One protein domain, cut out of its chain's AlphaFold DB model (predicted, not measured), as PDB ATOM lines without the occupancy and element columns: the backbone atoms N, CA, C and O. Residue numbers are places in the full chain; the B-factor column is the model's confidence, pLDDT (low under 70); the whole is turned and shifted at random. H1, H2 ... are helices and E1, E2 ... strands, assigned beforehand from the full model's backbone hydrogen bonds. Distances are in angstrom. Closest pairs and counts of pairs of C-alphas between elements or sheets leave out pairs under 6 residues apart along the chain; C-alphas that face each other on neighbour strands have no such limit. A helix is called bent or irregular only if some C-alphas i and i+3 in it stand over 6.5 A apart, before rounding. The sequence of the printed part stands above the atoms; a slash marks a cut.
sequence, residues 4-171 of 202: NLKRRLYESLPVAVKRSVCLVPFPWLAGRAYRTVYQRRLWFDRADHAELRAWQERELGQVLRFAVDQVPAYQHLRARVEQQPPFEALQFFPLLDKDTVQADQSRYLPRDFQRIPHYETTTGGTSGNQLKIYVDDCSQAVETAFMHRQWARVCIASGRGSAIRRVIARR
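This is residues 4 to 171 of the 202 residues of an uncharacterized protein of Desulfobulbus sp. Tol-SR (UniProt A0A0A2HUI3). Two loosely joined helical lobes make this model: in one, H6 and H7 pack on the long helix H5, with H9 at one end of H6; in the other, H3 crosses H10. The backbone passes from H3 through H4 into H5 and returns through the hairpin of E1 and E2 into H10, while H1, H2 and H11 have few contacts and residues 11 to 17 stick out. The printed part has 168 residues, with eleven named helices and two named strands in the order H1 to H9, E1, E2, H10, H11; the class is mostly helix, and the one sheet, E1 - E2, is antiparallel. The whole is loose, with a radius of gyration of the C-alphas of 20.2 A and spans of 55 by 43 by 32 A.

H1, residues 4 to 12, begins with C-alpha 4 at (154.495, 133.429, 182.182). H2 is residues 15 to 21, H3 26 to 39 and H4 41 to 46. H5, residues 49 to 70, is 31.3 A long and begins with C-alpha 49 at (175.570, 120.940, 152.517). H6 is residues 72 to 83 and 19.4 A long, H7 86 to 92, H8 98 to 103 and H9 105 to 108. E1 is residues 118 to 122 and E2 132 to 136. H10, residues 139 to 157, is 27.6 A long; H11, residues 161 to 170, ends with C-alpha 170 at (156.537, 152.490, 166.829). H3 and H6 are irregular, with C-alphas 29 and 32 9.1 A apart and C-alphas 73 and 76 7.6 A apart; H11 is only just irregular, with C-alphas 161 and 164 6.51 A apart.

H1 and H2 are close but not clearly touching, their closest C-alphas, Tyr 10 and Lys 18, 7.5 A apart. H3 touches residues 141 to 149 of H10, about perpendicular at 77 degrees; the closest C-alphas, Tyr 34 and Ala 141, are 4.8 A apart. H4 is close but not clearly touching to H5, closest C-alphas Phe 44 and Leu 52 at 7.5 A, and to H10, Arg 41 and Arg 149 at 6.6 A. H5 touches H6 with residues 61 to 69 alone, at a steep tilt of 48 degrees, opposite ways; the closest C-alphas, Val 68 and Gln 75, are 4.3 A apart. H7 touches H5, closest C-alphas Gly 61 and Pro 86 at 4.9 A, and H6, Val 81 and Ala 89 at 5.2 A. H9 touches H6, closest C-alphas Pro 72 and Arg 107 at 5.3 A, and H8 is close but not clearly touching to H9, Val 101 and Tyr 108 at 7.2 A. In the hairpin, N 119 and O 135 are 2.8 A apart and N 133 and O 121 2.8 A, within hydrogen-bond range. H11 is close but not clearly touching to H10, closest C-alphas Cys 155 and Gly 161 at 4.9 A; H5 and H10 are apart. Every O i to N i+4 pair is within hydrogen-bond range in H1, H2, H4, H5, H8 and H10; in H3 7 of 10 are, in H11 5 of 6, in H6 3 of 8 beside 6 of 9 O i to N i+3 pairs, and in H7 1 of 3 beside 2 of 4, while H9 is too short for an i+4 pair.

The two C-alphas farthest apart, those of Ala 16 and Gln 83, are 58.7 A from each other. The printed part has no cut and no long link; the links H9 to E1 and E1 to E2 are short, and the others are tight. The mean pLDDT of the printed part is 85.1, and residues 125 to 127 and 155 to 171 are under 70.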
ATOM      1  N   ASN A   4     155.715 132.816 181.657       71.19
ATOM      2  CA  ASN A   4     154.495 133.429 182.182       71.19
ATOM      3  C   ASN A   4     154.770 134.518 183.227       71.19
ATOM      4  O   ASN A   4     154.077 135.535 183.261       71.19
ATOM      5  N   LEU A   5     155.812 134.350 184.044       77.62
ATOM      6  CA  LEU A   5     156.186 135.341 185.047       77.62
ATOM      7  C   LEU A   5     156.764 136.602 184.395       77.62
ATOM      8  O   LEU A   5     156.376 137.710 184.758       77.62
ATOM      9  N   LYS A   6     157.637 136.450 183.388       76.56
ATOM     10  CA  LYS A   6     158.182 137.591 182.632       76.56
ATOM     11  C   LYS A   6     157.075 138.390 181.953       76.56
ATOM     12  O   LYS A   6     157.093 139.617 181.994       76.56
ATOM     13  N   ARG A   7     156.102 137.688 181.366       77.31
ATOM     14  CA  ARG A   7     154.945 138.304 180.718       77.31
ATOM     15  C   ARG A   7     154.102 139.104 181.710       77.31
ATOM     16  O   ARG A   7     153.865 140.281 181.461       77.31
ATOM     17  N   ARG A   8     153.714 138.510 182.845       81.69
ATOM     18  CA  ARG A   8     152.928 139.199 183.887       81.69
ATOM     19  C   ARG A   8     153.654 140.425 184.434       81.69
ATOM     20  O   ARG A   8     153.052 141.489 184.545       81.69
ATOM     21  N   LEU A   9     154.954 140.296 184.709       82.56
ATOM     22  CA  LEU A   9     155.780 141.419 185.149       82.56
ATOM     23  C   LEU A   9     155.775 142.536 184.106       82.56
ATOM     24  O   LEU A   9     155.437 143.668 184.440       82.56
ATOM     25  N   TYR A  10     156.055 142.222 182.839       80.94
ATOM     26  CA  TYR A  10     156.019 143.213 181.765       80.94
ATOM     27  C   TYR A  10     154.641 143.871 181.631       80.94
ATOM     28  O   TYR A  10     154.556 145.089 181.509       80.94
ATOM     29  N   GLU A  11     153.555 143.099 181.679       82.31
ATOM     30  CA  GLU A  11     152.187 143.613 181.572       82.31
ATOM     31  C   GLU A  11     151.845 144.566 182.726       82.31
ATOM     32  O   GLU A  11     151.252 145.616 182.464       82.31
ATOM     33  N   SER A  12     152.316 144.276 183.943       87.31
ATOM     34  CA  SER A  12     152.094 145.098 185.141       87.31
ATOM     35  C   SER A  12     152.883 146.417 185.183       87.31
ATOM     36  O   SER A  12     152.526 147.318 185.937       87.31
ATOM     37  N   LEU A  13     153.929 146.581 184.362       85.00
ATOM     38  CA  LEU A  13     154.763 147.787 184.393       85.00
ATOM     39  C   LEU A  13     154.030 149.044 183.869       85.00
ATOM     40  O   LEU A  13     153.353 148.978 182.830       85.00
ATOM     41  N   PRO A  14     154.232 150.221 184.499       88.38
ATOM     42  CA  PRO A  14     153.762 151.501 183.976       88.38
ATOM     43  C   PRO A  14     154.303 151.792 182.570       88.38
ATOM     44  O   PRO A  14     155.410 151.387 182.208       88.38
ATOM     45  N   VAL A  15     153.549 152.554 181.772       82.19
ATOM     46  CA  VAL A  15     153.916 152.880 180.378       82.19
ATOM     47  C   VAL A  15     155.278 153.576 180.285       82.19
ATOM     48  O   VAL A  15     156.036 153.299 179.357       82.19
ATOM     49  N   ALA A  16     155.616 154.433 181.254       83.62
ATOM     50  CA  ALA A  16     156.918 155.095 181.320       83.62
ATOM     51  C   ALA A  16     158.071 154.080 181.407       83.62
ATOM     52  O   ALA A  16     159.019 154.157 180.632       83.62
ATOM     53  N   VAL A  17     157.938 153.061 182.259       81.94
ATOM     54  CA  VAL A  17     158.953 152.010 182.420       81.94
ATOM     55  C   VAL A  17     159.027 151.125 181.175       81.94
ATOM     56  O   VAL A  17     160.120 150.819 180.702       81.94
ATOM     57  N   LYS A  18     157.880 150.777 180.572       79.06
ATOM     58  CA  LYS A  18     157.837 150.028 179.301       79.06
ATOM     59  C   LYS A  18     158.599 150.742 178.179       79.06
ATOM     60  O   LYS A  18     159.246 150.077 177.377       79.06
ATOM     61  N   ARG A  19     158.553 152.082 178.129       77.94
ATOM     62  CA  ARG A  19     159.328 152.880 177.161       77.94
ATOM     63  C   ARG A  19     160.831 152.804 177.430       77.94
ATOM     64  O   ARG A  19     161.595 152.675 176.483       77.94
ATOM     65  N   SER A  20     161.250 152.814 178.692       80.94
ATOM     66  CA  SER A  20     162.667 152.689 179.061       80.94
ATOM     67  C   SER A  20     163.239 151.306 178.745       80.94
ATOM     68  O   SER A  20     164.395 151.200 178.343       80.94
ATOM     69  N   VAL A  21     162.429 150.244 178.834       77.31
ATOM     70  CA  VAL A  21     162.833 148.882 178.429       77.31
ATOM     71  C   VAL A  21     163.268 148.831 176.956       77.31
ATOM     72  O   VAL A  21     164.124 148.022 176.607       77.31
ATOM     73  N   CYS A  22     162.765 149.725 176.096       73.75
ATOM     74  CA  CYS A  22     163.179 149.807 174.691       73.75
ATOM     75  C   CYS A  22     164.634 150.260 174.487       73.75
ATOM     76  O   CYS A  22     165.161 150.091 173.390       73.75
ATOM     77  N   LEU A  23     165.277 150.832 175.509       78.81
ATOM     78  CA  LEU A  23     166.689 151.224 175.456       78.81
ATOM     79  C   LEU A  23     167.622 150.024 175.667       78.81
ATOM     80  O   LEU A  23     168.787 150.069 175.278       78.81
ATOM     81  N   VAL A  24     167.114 148.941 176.258       80.31
ATOM     82  CA  VAL A  24     167.881 147.714 176.469       80.31
ATOM     83  C   VAL A  24     167.946 146.935 175.152       80.31
ATOM     84  O   VAL A  24     166.900 146.639 174.566       80.31
ATOM     85  N   PRO A  25     169.143 146.533 174.680       82.88
ATOM     86  CA  PRO A  25     169.263 145.705 173.489       82.88
ATOM     87  C   PRO A  25     168.411 144.437 173.597       82.88
ATOM     88  O   PRO A  25     168.532 143.668 174.555       82.88
ATOM     89  N   PHE A  26     167.590 144.170 172.577       83.00
ATOM     90  CA  PHE A  26     166.695 143.008 172.555       83.00
ATOM     91  C   PHE A  26     167.379 141.667 172.902       83.00
ATOM     92  O   PHE A  26     166.800 140.902 173.672       83.00
ATOM     93  N   PRO A  27     168.615 141.365 172.440       83.06
ATOM     94  CA  PRO A  27     169.292 140.120 172.803       83.06
ATOM     95  C   PRO A  27     169.524 139.952 174.309       83.06
ATOM     96  O   PRO A  27     169.654 138.825 174.786       83.06
ATOM     97  N   TRP A  28     169.612 141.044 175.071       82.38
ATOM     98  CA  TRP A  28     169.753 140.997 176.526       82.38
ATOM     99  C   TRP A  28     168.415 140.700 177.193       82.38
ATOM    100  O   TRP A  28     168.350 139.792 178.020       82.38
ATOM    101  N   LEU A  29     167.350 141.366 176.742       84.62
ATOM    102  CA  LEU A  29     165.982 141.158 177.219       84.62
ATOM    103  C   LEU A  29     165.465 139.735 176.929       84.62
ATOM    104  O   LEU A  29     164.896 139.082 177.804       84.62
ATOM    105  N   ALA A  30     165.705 139.231 175.715       83.31
ATOM    106  CA  ALA A  30     165.267 137.905 175.274       83.31
ATOM    107  C   ALA A  30     166.042 136.754 175.949       83.31
ATOM    108  O   ALA A  30     165.561 135.622 176.027       83.31
ATOM    109  N   GLY A  31     167.227 137.042 176.495       88.56
ATOM    110  CA  GLY A  31     168.019 136.098 177.278       88.56
ATOM    111  C   GLY A  31     168.924 135.171 176.457       88.56
ATOM    112  O   GLY A  31     169.125 135.336 175.254       88.56
ATOM    113  N   ARG A  32     169.536 134.197 177.147       90.75
ATOM    114  CA  ARG A  32     170.598 133.336 176.594       90.75
ATOM    115  C   ARG A  32     170.119 132.456 175.440       90.75
ATOM    116  O   ARG A  32     170.803 132.419 174.426       90.75
ATOM    117  N   ALA A  33     168.961 131.805 175.571       90.19
ATOM    118  CA  ALA A  33     168.426 130.908 174.541       90.19
ATOM    119  C   ALA A  33     168.267 131.621 173.186       90.19
ATOM    120  O   ALA A  33     168.765 131.133 172.173       90.19
ATOM    121  N   TYR A  34     167.694 132.832 173.194       91.44
ATOM    122  CA  TYR A  34     167.620 133.682 172.007       91.44
ATOM    123  C   TYR A  34     169.010 133.950 171.420       91.44
ATOM    124  O   TYR A  34     169.229 133.739 170.230       91.44
ATOM    125  N   ARG A  35     169.969 134.399 172.245       90.56
ATOM    126  CA  ARG A  35     171.322 134.738 171.771       90.56
ATOM    127  C   ARG A  35     172.017 133.539 171.143       90.56
ATOM    128  O   ARG A  35     172.574 133.685 170.063       90.56
ATOM    129  N   THR A  36     171.942 132.376 171.781       91.19
ATOM    130  CA  THR A  36     172.561 131.143 171.287       91.19
ATOM    131  C   THR A  36     172.021 130.755 169.911       91.19
ATOM    132  O   THR A  36     172.807 130.466 169.013       91.19
ATOM    133  N   VAL A  37     170.702 130.797 169.715       90.25
ATOM    134  CA  VAL A  37     170.086 130.462 168.420       90.25
ATOM    135  C   VAL A  37     170.371 131.542 167.377       90.25
ATOM    136  O   VAL A  37     170.771 131.235 166.254       90.25
ATOM    137  N   TYR A  38     170.232 132.815 167.748       89.12
ATOM    138  CA  TYR A  38     170.415 133.937 166.832       89.12
ATOM    139  C   TYR A  38     171.870 134.084 166.358       89.12
ATOM    140  O   TYR A  38     172.106 134.353 165.183       89.12
ATOM    141  N   GLN A  39     172.861 133.869 167.230       88.44
ATOM    142  CA  GLN A  39     174.287 133.977 166.884       88.44
ATOM    143  C   GLN A  39     174.730 132.922 165.864       88.44
ATOM    144  O   GLN A  39     175.567 133.215 165.011       88.44
ATOM    145  N   ARG A  40     174.120 131.730 165.879       87.56
ATOM    146  CA  ARG A  40     174.389 130.673 164.888       87.56
ATOM    147  C   ARG A  40     173.948 131.050 163.470       87.56
ATOM    148  O   ARG A  40     174.322 130.362 162.526       87.56
ATOM    149  N   ARG A  41     173.187 132.142 163.296       83.31
ATOM    150  CA  ARG A  41     172.714 132.623 161.990       83.31
ATOM    151  C   ARG A  41     173.828 132.677 160.948       83.31
ATOM    152  O   ARG A  41     173.636 132.148 159.864       83.31
ATOM    153  N   LEU A  42     174.943 133.345 161.257       82.50
ATOM    154  CA  LEU A  42     175.995 133.595 160.264       82.50
ATOM    155  C   LEU A  42     176.623 132.298 159.764       82.50
ATOM    156  O   LEU A  42     176.941 132.199 158.585       82.50
ATOM    157  N   TRP A  43     176.755 131.314 160.653       91.56
ATOM    158  CA  TRP A  43     177.230 129.991 160.287       91.56
ATOM    159  C   TRP A  43     176.236 129.306 159.348       91.56
ATOM    160  O   TRP A  43     176.598 128.983 158.230       91.56
ATOM    161  N   PHE A  44     174.952 129.210 159.707       90.44
ATOM    162  CA  PHE A  44     173.950 128.590 158.828       90.44
ATOM    163  C   PHE A  44     173.697 129.337 157.502       90.44
ATOM    164  O   PHE A  44     173.096 128.778 156.591       90.44
ATOM    165  N   ASP A  45     174.027 130.628 157.419       86.38
ATOM    166  CA  ASP A  45     173.936 131.405 156.177       86.38
ATOM    167  C   ASP A  45     175.091 131.057 155.208       86.38
ATOM    168  O   ASP A  45     174.982 131.363 154.023       86.38
ATOM    169  N   ARG A  46     176.178 130.445 155.701       90.38
ATOM    170  CA  ARG A  46     177.414 130.154 154.947       90.38
ATOM    171  C   ARG A  46     177.779 128.673 154.881       90.38
ATOM    172  O   ARG A  46     178.598 128.320 154.044       90.38
ATOM    173  N   ALA A  47     177.220 127.861 155.774       93.25
ATOM    174  CA  ALA A  47     177.536 126.450 155.888       93.25
ATOM    175  C   ALA A  47     177.191 125.715 154.594       93.25
ATOM    176  O   ALA A  47     176.133 125.955 154.000       93.25
ATOM    177  N   ASP A  48     178.079 124.821 154.180       96.19
ATOM    178  CA  ASP A  48     177.833 123.976 153.023       96.19
ATOM    179  C   ASP A  48     176.873 122.819 153.360       96.19
ATOM    180  O   ASP A  48     176.427 122.621 154.496       96.19
ATOM    181  N   HIS A  49     176.507 122.044 152.343       96.00
ATOM    182  CA  HIS A  49     175.570 120.940 152.517       96.00
ATOM    183  C   HIS A  49     176.101 119.841 153.457       96.00
ATOM    184  O   HIS A  49     175.320 119.247 154.202       96.00
ATOM    185  N   ALA A  50     177.405 119.556 153.439       97.06
ATOM    186  CA  ALA A  50     177.998 118.511 154.268       97.06
ATOM    187  C   ALA A  50     178.026 118.931 155.745       97.06
ATOM    188  O   ALA A  50     177.621 118.158 156.615       97.06
ATOM    189  N   GLU A  51     178.406 120.179 156.022       96.44
ATOM    190  CA  GLU A  51     178.384 120.778 157.356       96.44
ATOM    191  C   GLU A  51     176.967 120.817 157.941       96.44
ATOM    192  O   GLU A  51     176.749 120.459 159.104       96.44
ATOM    193  N   LEU A  52     175.981 121.221 157.130       95.94
ATOM    194  CA  LEU A  52     174.576 121.231 157.532       95.94
ATOM    195  C   LEU A  52     174.071 119.823 157.842       95.94
ATOM    196  O   LEU A  52     173.394 119.633 158.853       95.94
ATOM    197  N   ARG A  53     174.421 118.840 157.007       97.12
ATOM    198  CA  ARG A  53     174.007 117.448 157.200       97.12
ATOM    199  C   ARG A  53     174.609 116.848 158.467       97.12
ATOM    200  O   ARG A  53     173.872 116.269 159.260       97.12
ATOM    201  N   ALA A  54     175.901 117.060 158.709       96.81
ATOM    202  CA  ALA A  54     176.567 116.611 159.931       96.81
ATOM    203  C   ALA A  54     175.967 117.267 161.188       96.81
ATOM    204  O   ALA A  54     175.794 116.622 162.225       96.81
ATOM    205  N   TRP A  55     175.602 118.551 161.102       96.25
ATOM    206  CA  TRP A  55     174.908 119.237 162.190       96.25
ATOM    207  C   TRP A  55     173.524 118.635 162.451       96.25
ATOM    208  O   TRP A  55     173.215 118.318 163.597       96.25
ATOM    209  N   GLN A  56     172.715 118.437 161.405       97.06
ATOM    210  CA  GLN A  56     171.386 117.832 161.520       97.06
ATOM    211  C   GLN A  56     171.455 116.440 162.140       97.06
ATOM    212  O   GLN A  56     170.682 116.146 163.046       97.06
ATOM    213  N   GLU A  57     172.403 115.614 161.703       98.00
ATOM    214  CA  GLU A  57     172.598 114.266 162.229       98.00
ATOM    215  C   GLU A  57     172.933 114.279 163.723       98.00
ATOM    216  O   GLU A  57     172.333 113.546 164.512       98.00
ATOM    217  N   ARG A  58     173.843 115.167 164.139       97.69
ATOM    218  CA  ARG A  58     174.229 115.303 165.546       97.69
ATOM    219  C   ARG A  58     173.061 115.741 166.426       97.69
ATOM    220  O   ARG A  58     172.894 115.195 167.518       97.69
ATOM    221  N   GLU A  59     172.292 116.741 165.998       96.88
ATOM    222  CA  GLU A  59     171.142 117.221 166.772       96.88
ATOM    223  C   GLU A  59     170.013 116.182 166.782       96.88
ATOM    224  O   GLU A  59     169.445 115.916 167.840       96.88
ATOM    225  N   LEU A  60     169.749 115.516 165.650       98.19
ATOM    226  CA  LEU A  60     168.800 114.405 165.569       98.19
ATOM    227  C   LEU A  60     169.182 113.296 166.552       98.19
ATOM    228  O   LEU A  60     168.350 112.867 167.344       98.19
ATOM    229  N   GLY A  61     170.453 112.890 166.588       98.19
ATOM    230  CA  GLY A  61     170.932 111.878 167.528       98.19
ATOM    231  C   GLY A  61     170.752 112.274 168.998       98.19
ATOM    232  O   GLY A  61     170.503 111.415 169.841       98.19
ATOM    233  N   GLN A  62     170.854 113.560 169.350       97.94
ATOM    234  CA  GLN A  62     170.535 114.026 170.709       97.94
ATOM    235  C   GLN A  62     169.041 113.873 171.023       97.94
ATOM    236  O   GLN A  62     168.698 113.371 172.092       97.94
ATOM    237  N   VAL A  63     168.167 114.245 170.083       97.50
ATOM    238  CA  VAL A  63     166.709 114.126 170.241       97.50
ATOM    239  C   VAL A  63     166.277 112.662 170.348       97.50
ATOM    240  O   VAL A  63     165.518 112.322 171.253       97.50
ATOM    241  N   LEU A  64     166.782 111.781 169.478       98.25
ATOM    242  CA  LEU A  64     166.431 110.358 169.495       98.25
ATOM    243  C   LEU A  64     166.892 109.669 170.781       98.25
ATOM    244  O   LEU A  64     166.121 108.916 171.371       98.25
ATOM    245  N   ARG A  65     168.111 109.968 171.255       98.25
ATOM    246  CA  ARG A  65     168.605 109.462 172.546       98.25
ATOM    247  C   ARG A  65     167.727 109.929 173.697       98.25
ATOM    248  O   ARG A  65     167.255 109.101 174.464       98.25
ATOM    249  N   PHE A  66     167.412 111.223 173.755       97.44
ATOM    250  CA  PHE A  66     166.486 111.741 174.760       97.44
ATOM    251  C   PHE A  66     165.123 111.033 174.707       97.44
ATOM    252  O   PHE A  66     164.570 110.700 175.752       97.44
ATOM    253  N   ALA A  67     164.590 110.764 173.511       97.44
ATOM    254  CA  ALA A  67     163.309 110.086 173.347       97.44
ATOM    255  C   ALA A  67     163.334 108.653 173.906       97.44
ATOM    256  O   ALA A  67     162.484 108.312 174.726       97.44
ATOM    257  N   VAL A  68     164.313 107.824 173.527       98.12
ATOM    258  CA  VAL A  68     164.416 106.437 174.036       98.12
ATOM    259  C   VAL A  68     164.853 106.372 175.501       98.12
ATOM    260  O   VAL A  68     164.581 105.390 176.197       98.12
ATOM    261  N   ASP A  69     165.520 107.419 175.985       97.50
ATOM    262  CA  ASP A  69     165.875 107.572 177.388       97.50
ATOM    263  C   ASP A  69     164.661 107.899 178.223       97.50
ATOM    264  O   ASP A  69     164.350 107.145 179.139       97.50
ATOM    265  N   GLN A  70     163.964 108.982 177.905       97.31
ATOM    266  CA  GLN A  70     163.021 109.602 178.820       97.31
ATOM    267  C   GLN A  70     161.564 109.314 178.490       97.31
ATOM    268  O   GLN A  70     160.749 109.375 179.404       97.31
ATOM    269  N   VAL A  71     161.210 108.992 177.246       97.50
ATOM    270  CA  VAL A  71     159.808 108.870 176.823       97.50
ATOM    271  C   VAL A  71     159.386 107.395 176.789       97.50
ATOM    272  O   VAL A  71     159.887 106.640 175.952       97.50
ATOM    273  N   PRO A  72     158.456 106.950 177.663       97.31
ATOM    274  CA  PRO A  72     158.028 105.551 177.751       97.31
ATOM    275  C   PRO A  72     157.601 104.922 176.423       97.31
ATOM    276  O   PRO A  72     157.932 103.766 176.163       97.31
ATOM    277  N   ALA A  73     156.924 105.678 175.555       97.31
ATOM    278  CA  ALA A  73     156.502 105.205 174.238       97.31
ATOM    279  C   ALA A  73     157.662 104.663 173.384       97.31
ATOM    280  O   ALA A  73     157.463 103.706 172.638       97.31
ATOM    281  N   TYR A  74     158.866 105.221 173.521       97.88
ATOM    282  CA  TYR A  74     159.996 104.951 172.628       97.88
ATOM    283  C   TYR A  74     161.123 104.131 173.251       97.88
ATOM    284  O   TYR A  74     162.065 103.782 172.550       97.88
ATOM    285  N   GLN A  75     161.041 103.766 174.533       97.25
ATOM    286  CA  GLN A  75     162.117 103.027 175.215       97.25
ATOM    287  C   GLN A  75     162.513 101.727 174.497       97.25
ATOM    288  O   GLN A  75     163.691 101.380 174.442       97.25
ATOM    289  N   HIS A  76     161.542 101.042 173.883       97.50
ATOM    290  CA  HIS A  76     161.763  99.815 173.115       97.50
ATOM    291  C   HIS A  76     162.661 100.005 171.872       97.50
ATOM    292  O   HIS A  76     163.196  99.029 171.353       97.50
ATOM    293  N   LEU A  77     162.868 101.246 171.410       98.06
ATOM    294  CA  LEU A  77     163.728 101.582 170.269       98.06
ATOM    295  C   LEU A  77     165.183 101.873 170.666       98.06
ATOM    296  O   LEU A  77     166.002 102.136 169.786       98.06
ATOM    297  N   ARG A  78     165.539 101.804 171.959       97.94
ATOM    298  CA  ARG A  78     166.894 102.114 172.457       97.94
ATOM    299  C   ARG A  78     167.998 101.413 171.669       97.94
ATOM    300  O   ARG A  78     168.904 102.075 171.177       97.94
ATOM    301  N   ALA A  79     167.878 100.097 171.492       97.50
ATOM    302  CA  ALA A  79     168.878  99.310 170.776       97.50
ATOM    303  C   ALA A  79     169.081  99.805 169.332       97.50
ATOM    304  O   ALA A  79     170.205  99.846 168.847       97.50
ATOM    305  N   ARG A  80     168.008 100.246 168.657       97.25
ATOM    306  CA  ARG A  80     168.090 100.796 167.294       97.25
ATOM    307  C   ARG A  80     168.847 102.121 167.270       97.25
ATOM    308  O   ARG A  80     169.688 102.313 166.402       97.25
ATOM    309  N   VAL A  81     168.578 103.003 168.233       97.19
ATOM    310  CA  VAL A  81     169.245 104.312 168.351       97.19
ATOM    311  C   VAL A  81     170.730 104.178 168.703       97.19
ATOM    312  O   VAL A  81     171.528 105.002 168.271       97.19
ATOM    313  N   GLU A  82     171.115 103.155 169.466       96.44
ATOM    314  CA  GLU A  82     172.518 102.909 169.836       96.44
ATOM    315  C   GLU A  82     173.324 102.231 168.718       96.44
ATOM    316  O   GLU A  82     174.528 102.451 168.612       96.44
ATOM    317  N   GLN A  83     172.673 101.418 167.880       96.94
ATOM    318  CA  GLN A  83     173.340 100.616 166.848       96.94
ATOM    319  C   GLN A  83     173.395 101.282 165.473       96.94
ATOM    320  O   GLN A  83     174.199 100.862 164.643       96.94
ATOM    321  N   GLN A  84     172.535 102.267 165.202       96.81
ATOM    322  CA  GLN A  84     172.409 102.860 163.872       96.81
ATOM    323  C   GLN A  84     172.698 104.364 163.849       96.81
ATOM    324  O   GLN A  84     172.446 105.062 164.836       96.81
ATOM    325  N   PRO A  85     173.173 104.895 162.706       97.50
ATOM    326  CA  PRO A  85     173.230 106.330 162.464       97.50
ATOM    327  C   PRO A  85     171.867 107.001 162.717       97.50
ATOM    328  O   PRO A  85     170.831 106.417 162.390       97.50
ATOM    329  N   PRO A  86     171.820 108.240 163.245       98.00
ATOM    330  CA  PRO A  86     170.566 108.895 163.626       98.00
ATOM    331  C   PRO A  86     169.500 108.952 162.525       98.00
ATOM    332  O   PRO A  86     168.316 108.790 162.813       98.00
ATOM    333  N   PHE A  87     169.893 109.158 161.266       98.06
ATOM    334  CA  PHE A  87     168.945 109.175 160.147       98.06
ATOM    335  C   PHE A  87     168.336 107.801 159.844       98.06
ATOM    336  O   PHE A  87     167.179 107.729 159.437       98.06
ATOM    337  N   GLU A  88     169.092 106.723 160.042       98.00
ATOM    338  CA  GLU A  88     168.606 105.352 159.861       98.00
ATOM    339  C   GLU A  88     167.737 104.940 161.052       98.00
ATOM    340  O   GLU A  88     166.619 104.459 160.876       98.00
ATOM    341  N   ALA A  89     168.179 105.261 162.273       97.88
ATOM    342  CA  ALA A  89     167.424 105.024 163.499       97.88
ATOM    343  C   ALA A  89     166.044 105.709 163.488       97.88
ATOM    344  O   ALA A  89     165.074 105.149 164.001       97.88
ATOM    345  N   LEU A  90     165.931 106.895 162.874       97.69
ATOM    346  CA  LEU A  90     164.668 107.624 162.737       97.69
ATOM    347  C   LEU A  90     163.588 106.812 162.002       97.69
ATOM    348  O   LEU A  90     162.411 106.960 162.314       97.69
ATOM    349  N   GLN A  91     163.965 105.929 161.073       97.31
ATOM    350  CA  GLN A  91     163.011 105.147 160.273       97.31
ATOM    351  C   GLN A  91     162.218 104.130 161.105       97.31
ATOM    352  O   GLN A  91     161.152 103.689 160.685       97.31
ATOM    353  N   PHE A  92     162.713 103.770 162.292       97.12
ATOM    354  CA  PHE A  92     162.022 102.862 163.209       97.12
ATOM    355  C   PHE A  92     160.990 103.569 164.093       97.12
ATOM    356  O   PHE A  92     160.205 102.898 164.764       97.12
ATOM    357  N   PHE A  93     160.993 104.905 164.137       96.94
ATOM    358  CA  PHE A  93     160.022 105.646 164.930       96.94
ATOM    359  C   PHE A  93     158.665 105.646 164.220       96.94
ATOM    360  O   PHE A  93     158.595 105.970 163.032       96.94
ATOM    361  N   PRO A  94     157.574 105.312 164.929       95.19
ATOM    362  CA  PRO A  94     156.250 105.328 164.332       95.19
ATOM    363  C   PRO A  94     155.847 106.759 163.981       95.19
ATOM    364  O   PRO A  94     156.134 107.704 164.725       95.19
ATOM    365  N   LEU A  95     155.127 106.912 162.869       95.25
ATOM    366  CA  LEU A  95     154.437 108.160 162.576       95.25
ATOM    367  C   LEU A  95     153.377 108.394 163.655       95.25
ATOM    368  O   LEU A  95     152.578 107.508 163.948       95.25
ATOM    369  N   LEU A  96     153.399 109.582 164.252       92.75
ATOM    370  CA  LEU A  96     152.417 109.983 165.248       92.75
ATOM    371  C   LEU A  96     151.308 110.799 164.602       92.75
ATOM    372  O   LEU A  96     151.563 111.843 164.001       92.75
ATOM    373  N   ASP A  97     150.075 110.357 164.809       91.31
ATOM    374  CA  ASP A  97     148.886 111.163 164.586       91.31
ATOM    375  C   ASP A  97     148.372 111.772 165.903       91.31
ATOM    376  O   ASP A  97     148.810 111.442 167.011       91.31
ATOM    377  N   LYS A  98     147.445 112.718 165.766       89.88
ATOM    378  CA  LYS A  98     146.883 113.460 166.893       89.88
ATOM    379  C   LYS A  98     146.064 112.565 167.827       89.88
ATOM    380  O   LYS A  98     146.157 112.745 169.039       89.88
ATOM    381  N   ASP A  99     145.288 111.637 167.280       90.44
ATOM    382  CA  ASP A  99     144.336 110.828 168.040       90.44
ATOM    383  C   ASP A  99     145.081 109.808 168.909       90.44
ATOM    384  O   ASP A  99     144.776 109.660 170.092       90.44
ATOM    385  N   THR A 100     146.147 109.210 168.370       92.25
ATOM    386  CA  THR A 100     147.066 108.323 169.094       92.25
ATOM    387  C   THR A 100     147.664 109.008 170.324       92.25
ATOM    388  O   THR A 100     147.676 108.441 171.417       92.25
ATOM    389  N   VAL A 101     148.126 110.257 170.184       92.50
ATOM    390  CA  VAL A 101     148.691 111.015 171.313       92.50
ATOM    391  C   VAL A 101     147.607 111.427 172.311       92.50
ATOM    392  O   VAL A 101     147.870 111.467 173.509       92.50
ATOM    393  N   GLN A 102     146.393 111.740 171.853       90.88
ATOM    394  CA  GLN A 102     145.289 112.103 172.747       90.88
ATOM    395  C   GLN A 102     144.764 110.915 173.556       90.88
ATOM    396  O   GLN A 102     144.368 111.110 174.704       90.88
ATOM    397  N   ALA A 103     144.781 109.708 172.986       92.69
ATOM    398  CA  ALA A 103     144.318 108.494 173.650       92.69
ATOM    399  C   ALA A 103     145.179 108.115 174.868       92.69
ATOM    400  O   ALA A 103     144.637 107.705 175.892       92.69
ATOM    401  N   ASP A 104     146.503 108.285 174.782       93.19
ATOM    402  CA  ASP A 104     147.423 108.036 175.900       93.19
ATOM    403  C   ASP A 104     148.595 109.023 175.903       93.19
ATOM    404  O   ASP A 104     149.753 108.690 175.639       93.19
ATOM    405  N   GLN A 105     148.294 110.277 176.235       92.81
ATOM    406  CA  GLN A 105     149.300 111.335 176.289       92.81
ATOM    407  C   GLN A 105     150.406 111.043 177.311       92.81
ATOM    408  O   GLN A 105     151.559 111.421 177.099       92.81
ATOM    409  N   SER A 106     150.069 110.370 178.413       93.31
ATOM    410  CA  SER A 106     150.987 110.121 179.526       93.31
ATOM    411  C   SER A 106     152.225 109.333 179.095       93.31
ATOM    412  O   SER A 106     153.339 109.631 179.527       93.31
ATOM    413  N   ARG A 107     152.054 108.398 178.155       95.94
ATOM    414  CA  ARG A 107     153.123 107.560 177.610       95.94
ATOM    415  C   ARG A 107     154.118 108.327 176.735       95.94
ATOM    416  O   ARG A 107     155.250 107.872 176.550       95.94
ATOM    417  N   TYR A 108     153.715 109.486 176.218       95.69
ATOM    418  CA  TYR A 108     154.552 110.372 175.406       95.69
ATOM    419  C   TYR A 108     155.237 111.474 176.224       95.69
ATOM    420  O   TYR A 108     156.026 112.242 175.670       95.69
ATOM    421  N   LEU A 109     154.985 111.550 177.534       95.81
ATOM    422  CA  LEU A 109     155.671 112.492 178.410       95.81
ATOM    423  C   LEU A 109     156.992 111.905 178.935       95.81
ATOM    424  O   LEU A 109     157.067 110.712 179.236       95.81
ATOM    425  N   PRO A 110     158.046 112.728 179.078       96.38
ATOM    426  CA  PRO A 110     159.283 112.319 179.734       96.38
ATOM    427  C   PRO A 110     159.048 111.804 181.165       96.38
ATOM    428  O   PRO A 110     158.261 112.379 181.908       96.38
ATOM    429  N   ARG A 111     159.793 110.795 181.626       95.44
ATOM    430  CA  ARG A 111     159.717 110.328 183.030       95.44
ATOM    431  C   ARG A 111     160.029 111.440 184.039       95.44
ATOM    432  O   ARG A 111     159.364 111.553 185.060       95.44
ATOM    433  N   ASP A 112     160.994 112.301 183.717       93.88
ATOM    434  CA  ASP A 112     161.375 113.457 184.540       93.88
ATOM    435  C   ASP A 112     160.588 114.732 184.198       93.88
ATOM    436  O   ASP A 112     161.078 115.842 184.403       93.88
ATOM    437  N   PHE A 113     159.370 114.607 183.664       93.19
ATOM    438  CA  PHE A 113     158.579 115.744 183.182       93.19
ATOM    439  C   PHE A 113     158.447 116.886 184.205       93.19
ATOM    440  O   PHE A 113     158.606 118.051 183.853       93.19
ATOM    441  N   GLN A 114     158.278 116.556 185.490       91.38
ATOM    442  CA  GLN A 114     158.164 117.532 186.585       91.38
ATOM    443  C   GLN A 114     159.439 118.360 186.826       91.38
ATOM    444  O   GLN A 114     159.388 119.422 187.444       91.38
ATOM    445  N   ARG A 115     160.602 117.891 186.358       92.06
ATOM    446  CA  ARG A 115     161.901 118.564 186.527       92.06
ATOM    447  C   ARG A 115     162.272 119.436 185.330       92.06
ATOM    448  O   ARG A 115     163.217 120.219 185.423       92.06
ATOM    449  N   ILE A 116     161.561 119.294 184.213       90.56
ATOM    450  CA  ILE A 116     161.810 120.030 182.972       90.56
ATOM    451  C   ILE A 116     160.945 121.296 183.001       90.56
ATOM    452  O   ILE A 116     159.729 121.170 183.066       90.56
ATOM    453  N   PRO A 117     161.504 122.518 182.963       90.94
ATOM    454  CA  PRO A 117     160.693 123.737 182.953       90.94
ATOM    455  C   PRO A 117     159.884 123.888 181.656       90.94
ATOM    456  O   PRO A 117     160.447 124.137 180.588       90.94
ATOM    457  N   HIS A 118     158.563 123.783 181.762       91.62
ATOM    458  CA  HIS A 118     157.636 123.845 180.635       91.62
ATOM    459  C   HIS A 118     156.353 124.605 181.001       91.62
ATOM    460  O   HIS A 118     156.066 124.868 182.170       91.62
ATOM    461  N   TYR A 119     155.557 124.940 179.990       89.44
ATOM    462  CA  TYR A 119     154.189 125.422 180.147       89.44
ATOM    463  C   TYR A 119     153.243 124.664 179.212       89.44
ATOM    464  O   TYR A 119     153.622 124.249 178.117       89.44
ATOM    465  N   GLU A 120     152.001 124.481 179.650       91.31
ATOM    466  CA  GLU A 120     150.942 123.878 178.842       91.31
ATOM    467  C   GLU A 120     150.383 124.902 177.845       91.31
ATOM    468  O   GLU A 120     150.156 126.069 178.176       91.31
ATOM    469  N   THR A 121     150.138 124.459 176.617       89.69
ATOM    470  CA  THR A 121     149.344 125.178 175.621       89.69
ATOM    471  C   THR A 121     148.480 124.183 174.860       89.69
ATOM    472  O   THR A 121     148.761 122.988 174.834       89.69
ATOM    473  N   THR A 122     147.411 124.653 174.228       89.50
ATOM    474  CA  THR A 122     146.553 123.805 173.400       89.50
ATOM    475  C   THR A 122     146.693 124.150 171.927       89.50
ATOM    476  O   THR A 122     147.005 125.285 171.553       89.50
ATOM    477  N   THR A 123     146.475 123.163 171.062       85.00
ATOM    478  CA  THR A 123     146.320 123.410 169.627       85.00
ATOM    479  C   THR A 123     145.024 124.178 169.373       85.00
ATOM    480  O   THR A 123     143.972 123.796 169.891       85.00
ATOM    481  N   GLY A 124     145.076 125.219 168.541       73.56
ATOM    482  CA  GLY A 124     143.887 125.973 168.145       73.56
ATOM    483  C   GLY A 124     142.904 125.123 167.333       73.56
ATOM    484  O   GLY A 124     143.301 124.427 166.403       73.56
ATOM    485  N   GLY A 125     141.620 125.190 167.679       65.56
ATOM    486  CA  GLY A 125     140.536 124.514 166.967       65.56
ATOM    487  C   GLY A 125     139.194 124.724 167.669       65.56
ATOM    488  O   GLY A 125     139.119 124.662 168.897       65.56
ATOM    489  N   THR A 126     138.147 124.999 166.891       57.06
ATOM    490  CA  THR A 126     136.763 125.220 167.357       57.06
ATOM    491  C   THR A 126     135.989 123.920 167.596       57.06
ATOM    492  O   THR A 126     134.892 123.963 168.140       57.06
ATOM    493  N   SER A 127     136.551 122.762 167.234       64.06
ATOM    494  CA  SER A 127     135.876 121.456 167.270       64.06
ATOM    495  C   SER A 127     135.899 120.745 168.632       64.06
ATOM    496  O   SER A 127     135.589 119.561 168.702       64.06
ATOM    497  N   GLY A 128     136.303 121.417 169.715       72.12
ATOM    498  CA  GLY A 128     136.332 120.851 171.074       72.12
ATOM    499  C   GLY A 128     137.427 119.805 171.334       72.12
ATOM    500  O   GLY A 128     137.868 119.667 172.470       72.12
ATOM    501  N   ASN A 129     137.946 119.135 170.300       78.75
ATOM    502  CA  ASN A 129     139.022 118.156 170.432       78.75
ATOM    503  C   ASN A 129     140.410 118.827 170.371       78.75
ATOM    504  O   ASN A 129     141.122 118.731 169.367       78.75
ATOM    505  N   GLN A 130     140.785 119.577 171.407       87.12
ATOM    506  CA  GLN A 130     142.091 120.242 171.474       87.12
ATOM    507  C   GLN A 130     143.171 119.293 172.010       87.12
ATOM    508  O   GLN A 130     142.980 118.621 173.020       87.12
ATOM    509  N   LEU A 131     144.332 119.261 171.353       89.44
ATOM    510  CA  LEU A 131     145.498 118.552 171.868       89.44
ATOM    511  C   LEU A 131     146.242 119.475 172.833       89.44
ATOM    512  O   LEU A 131     146.625 120.589 172.465       89.44
ATOM    513  N   LYS A 132     146.447 118.999 174.060       90.81
ATOM    514  CA  LYS A 132     147.350 119.627 175.023       90.81
ATOM    515  C   LYS A 132     148.782 119.329 174.614       90.81
ATOM    516  O   LYS A 132     149.112 118.177 174.356       90.81
ATOM    517  N   ILE A 133     149.626 120.342 174.552       92.00
ATOM    518  CA  ILE A 133     151.055 120.199 174.296       92.00
ATOM    519  C   ILE A 133     151.824 120.965 175.366       92.00
ATOM    520  O   ILE A 133     151.388 122.015 175.843       92.00
ATOM    521  N   TYR A 134     152.980 120.438 175.738       93.25
ATOM    522  CA  TYR A 134     153.848 121.047 176.734       93.25
ATOM    523  C   TYR A 134     155.085 121.578 176.040       93.25
ATOM    524  O   TYR A 134     155.726 120.876 175.260       93.25
ATOM    525  N   VAL A 135     155.373 122.849 176.281       91.75
ATOM    526  CA  VAL A 135     156.391 123.595 175.555       91.75
ATOM    527  C   VAL A 135     157.415 124.117 176.546       91.75
ATOM    528  O   VAL A 135     157.051 124.679 177.578       91.75
ATOM    529  N   ASP A 136     158.694 123.959 176.217       91.69
ATOM    530  CA  ASP A 136     159.789 124.465 177.039       91.69
ATOM    531  C   ASP A 136     159.664 125.971 177.290       91.69
ATOM    532  O   ASP A 136     159.353 126.764 176.395       91.69
ATOM    533  N   ASP A 137     160.039 126.396 178.494       88.75
ATOM    534  CA  ASP A 137     160.032 127.806 178.903       88.75
ATOM    535  C   ASP A 137     160.861 128.727 177.986       88.75
ATOM    536  O   ASP A 137     160.643 129.943 177.926       88.75
ATOM    537  N   CYS A 138     161.854 128.172 177.286       89.69
ATOM    538  CA  CYS A 138     162.721 128.916 176.377       89.69
ATOM    539  C   CYS A 138     162.217 128.945 174.925       89.69
ATOM    540  O   CYS A 138     162.769 129.709 174.128       89.69
ATOM    541  N   SER A 139     161.175 128.177 174.589       89.50
ATOM    542  CA  SER A 139     160.702 127.980 173.215       89.50
ATOM    543  C   SER A 139     160.382 129.296 172.509       89.50
ATOM    544  O   SER A 139     160.860 129.542 171.407       89.50
ATOM    545  N   GLN A 140     159.715 130.231 173.187       88.38
ATOM    546  CA  GLN A 140     159.396 131.534 172.589       88.38
ATOM    547  C   GLN A 140     160.632 132.373 172.262       88.38
ATOM    548  O   GLN A 140     160.665 133.094 171.264       88.38
ATOM    549  N   ALA A 141     161.675 132.290 173.092       90.06
ATOM    550  CA  ALA A 141     162.933 132.982 172.829       90.06
ATOM    551  C   ALA A 141     163.648 132.369 171.612       90.06
ATOM    552  O   ALA A 141     164.232 133.100 170.811       90.06
ATOM    553  N   VAL A 142     163.571 131.044 171.464       91.56
ATOM    554  CA  VAL A 142     164.093 130.302 170.310       91.56
ATOM    555  C   VAL A 142     163.314 130.656 169.039       91.56
ATOM    556  O   VAL A 142     163.922 131.067 168.052       91.56
ATOM    557  N   GLU A 143     161.984 130.595 169.071       91.38
ATOM    558  CA  GLU A 143     161.102 130.956 167.956       91.38
ATOM    559  C   GLU A 143     161.338 132.400 167.500       91.38
ATOM    560  O   GLU A 143     161.545 132.666 166.314       91.38
ATOM    561  N   THR A 144     161.427 133.340 168.445       88.81
ATOM    562  CA  THR A 144     161.717 134.744 168.127       88.81
ATOM    563  C   THR A 144     163.075 134.905 167.439       88.81
ATOM    564  O   THR A 144     163.209 135.700 166.508       88.81
ATOM    565  N   ALA A 145     164.095 134.142 167.854       90.38
ATOM    566  CA  ALA A 145     165.400 134.154 167.196       90.38
ATOM    567  C   ALA A 145     165.315 133.663 165.743       90.38
ATOM    568  O   ALA A 145     165.927 134.272 164.859       90.38
ATOM    569  N   PHE A 146     164.530 132.613 165.482       90.25
ATOM    570  CA  PHE A 146     164.268 132.126 164.127       90.25
ATOM    571  C   PHE A 146     163.535 133.165 163.273       90.25
ATOM    572  O   PHE A 146     163.995 133.473 162.171       90.25
ATOM    573  N   MET A 147     162.472 133.779 163.799       90.06
ATOM    574  CA  MET A 147     161.719 134.824 163.096       90.06
ATOM    575  C   MET A 147     162.598 136.031 162.757       90.06
ATOM    576  O   MET A 147     162.622 136.492 161.616       90.06
ATOM    577  N   HIS A 148     163.403 136.507 163.712       87.19
ATOM    578  CA  HIS A 148     164.340 137.608 163.480       87.19
ATOM    579  C   HIS A 148     165.398 137.260 162.431       87.19
ATOM    580  O   HIS A 148     165.747 138.105 161.603       87.19
ATOM    581  N   ARG A 149     165.895 136.018 162.421       86.44
ATOM    582  CA  ARG A 149     166.809 135.538 161.379       86.44
ATOM    583  C   ARG A 149     166.141 135.530 160.001       86.44
ATOM    584  O   ARG A 149     166.753 135.996 159.041       86.44
ATOM    585  N   GLN A 150     164.907 135.040 159.898       86.69
ATOM    586  CA  GLN A 150     164.151 135.024 158.644       86.69
ATOM    587  C   GLN A 150     163.916 136.446 158.120       86.69
ATOM    588  O   GLN A 150     164.211 136.735 156.959       86.69
ATOM    589  N   TRP A 151     163.466 137.363 158.980       83.56
ATOM    590  CA  TRP A 151     163.264 138.764 158.608       83.56
ATOM    591  C   TRP A 151     164.561 139.458 158.211       83.56
ATOM    592  O   TRP A 151     164.563 140.219 157.249       83.56
ATOM    593  N   ALA A 152     165.679 139.170 158.882       82.56
ATOM    594  CA  ALA A 152     166.967 139.733 158.495       82.56
ATOM    595  C   ALA A 152     167.343 139.360 157.050       82.56
ATOM    596  O   ALA A 152     167.844 140.214 156.323       82.56
ATOM    597  N   ARG A 153     167.052 138.133 156.597       76.69
ATOM    598  CA  ARG A 153     167.300 137.716 155.206       76.69
ATOM    599  C   ARG A 153     166.367 138.431 154.217       76.69
ATOM    600  O   ARG A 153     166.836 139.011 153.242       76.69
ATOM    601  N   VAL A 154     165.061 138.458 154.493       78.12
ATOM    602  CA  VAL A 154     164.052 139.030 153.573       78.12
ATOM    603  C   VAL A 154     164.118 140.565 153.505       78.12
ATOM    604  O   VAL A 154     163.896 141.161 152.449       78.12
ATOM    605  N   CYS A 155     164.447 141.239 154.610       62.38
ATOM    606  CA  CYS A 155     164.472 142.704 154.680       62.38
ATOM    607  C   CYS A 155     165.775 143.334 154.186       62.38
ATOM    608  O   CYS A 155     165.742 144.480 153.742       62.38
ATOM    609  N   ILE A 156     166.897 142.609 154.238       56.12
ATOM    610  CA  ILE A 156     168.140 143.038 153.582       56.12
ATOM    611  C   ILE A 156     167.981 142.921 152.060       56.12
ATOM    612  O   ILE A 156     168.348 143.843 151.341       56.12
ATOM    613  N   ALA A 157     167.344 141.849 151.572       51.53
ATOM    614  CA  ALA A 157     167.152 141.621 150.139       51.53
ATOM    615  C   ALA A 157     166.162 142.595 149.470       51.53
ATOM    616  O   ALA A 157     166.279 142.878 148.285       51.53
ATOM    617  N   SER A 158     165.183 143.127 150.210       48.31
ATOM    618  CA  SER A 158     164.114 143.965 149.638       48.31
ATOM    619  C   SER A 158     164.394 145.473 149.661       48.31
ATOM    620  O   SER A 158     163.500 146.250 149.331       48.31
ATOM    621  N   GLY A 159     165.572 145.929 150.113       46.53
ATOM    622  CA  GLY A 159     165.890 147.365 150.247       46.53
ATOM    623  C   GLY A 159     164.989 148.133 151.237       46.53
ATOM    624  O   GLY A 159     165.153 149.331 151.446       46.53
ATOM    625  N   ARG A 160     164.043 147.447 151.896       45.00
ATOM    626  CA  ARG A 160     163.046 147.981 152.839       45.00
ATOM    627  C   ARG A 160     163.431 147.713 154.297       45.00
ATOM    628  O   ARG A 160     162.565 147.629 155.169       45.00
ATOM    629  N   GLY A 161     164.730 147.602 154.587       44.38
ATOM    630  CA  GLY A 161     165.267 147.331 155.930       44.38
ATOM    631  C   GLY A 161     164.818 148.328 157.013       44.38
ATOM    632  O   GLY A 161     164.837 148.019 158.203       44.38
ATOM    633  N   SER A 162     164.334 149.507 156.616       43.91
ATOM    634  CA  SER A 162     163.784 150.537 157.498       43.91
ATOM    635  C   SER A 162     162.336 150.284 157.951       43.91
ATOM    636  O   SER A 162     161.930 150.832 158.976       43.91
ATOM    637  N   ALA A 163     161.555 149.444 157.260       41.66
ATOM    638  CA  ALA A 163     160.129 149.261 157.553       41.66
ATOM    639  C   ALA A 163     159.881 148.416 158.818       41.66
ATOM    640  O   ALA A 163     159.100 148.826 159.676       41.66
ATOM    641  N   ILE A 164     160.596 147.301 159.011       48.03
ATOM    642  CA  ILE A 164     160.449 146.478 160.230       48.03
ATOM    643  C   ILE A 164     161.114 147.145 161.438       48.03
ATOM    644  O   ILE A 164     160.542 147.146 162.529       48.03
ATOM    645  N   ARG A 165     162.254 147.825 161.244       36.16
ATOM    646  CA  ARG A 165     162.890 148.629 162.303       36.16
ATOM    647  C   ARG A 165     161.933 149.706 162.833       36.16
ATOM    648  O   ARG A 165     161.923 149.984 164.028       36.16
ATOM    649  N   ARG A 166     161.070 150.255 161.965       33.25
ATOM    650  CA  ARG A 166     160.043 151.248 162.317       33.25
ATOM    651  C   ARG A 166     158.783 150.623 162.938       33.25
ATOM    652  O   ARG A 166     158.187 151.261 163.798       33.25
ATOM    653  N   VAL A 167     158.398 149.395 162.574       40.50
ATOM    654  CA  VAL A 167     157.268 148.669 163.201       40.50
ATOM    655  C   VAL A 167     157.611 148.209 164.622       40.50
ATOM    656  O   VAL A 167     156.815 148.434 165.532       40.50
ATOM    657  N   ILE A 168     158.816 147.671 164.839       40.56
ATOM    658  CA  ILE A 168     159.311 147.292 166.174       40.56
ATOM    659  C   ILE A 168     159.471 148.537 167.069       40.56
ATOM    660  O   ILE A 168     159.143 148.490 168.252       40.56
ATOM    661  N   ALA A 169     159.893 149.677 166.507       34.94
ATOM    662  CA  ALA A 169     160.080 150.920 167.263       34.94
ATOM    663  C   ALA A 169     158.785 151.715 167.544       34.94
ATOM    664  O   ALA A 169     158.712 152.410 168.554       34.94
ATOM    665  N   ARG A 170     157.753 151.656 166.682       29.75
ATOM    666  CA  ARG A 170     156.537 152.490 166.829       29.75
ATOM    667  C   ARG A 170     155.425 151.883 167.692       29.75
ATOM    668  O   ARG A 170     154.516 152.615 168.074       29.75
ATOM    669  N   ARG A 171     155.462 150.585 168.022       32.91
ATOM    670  CA  ARG A 171     154.473 149.941 168.916       32.91
ATOM    671  C   ARG A 171     155.145 148.996 169.929       32.91
ATOM    672  O   ARG A 171     155.125 147.783 169.741       32.91
TER     673      ARG A 171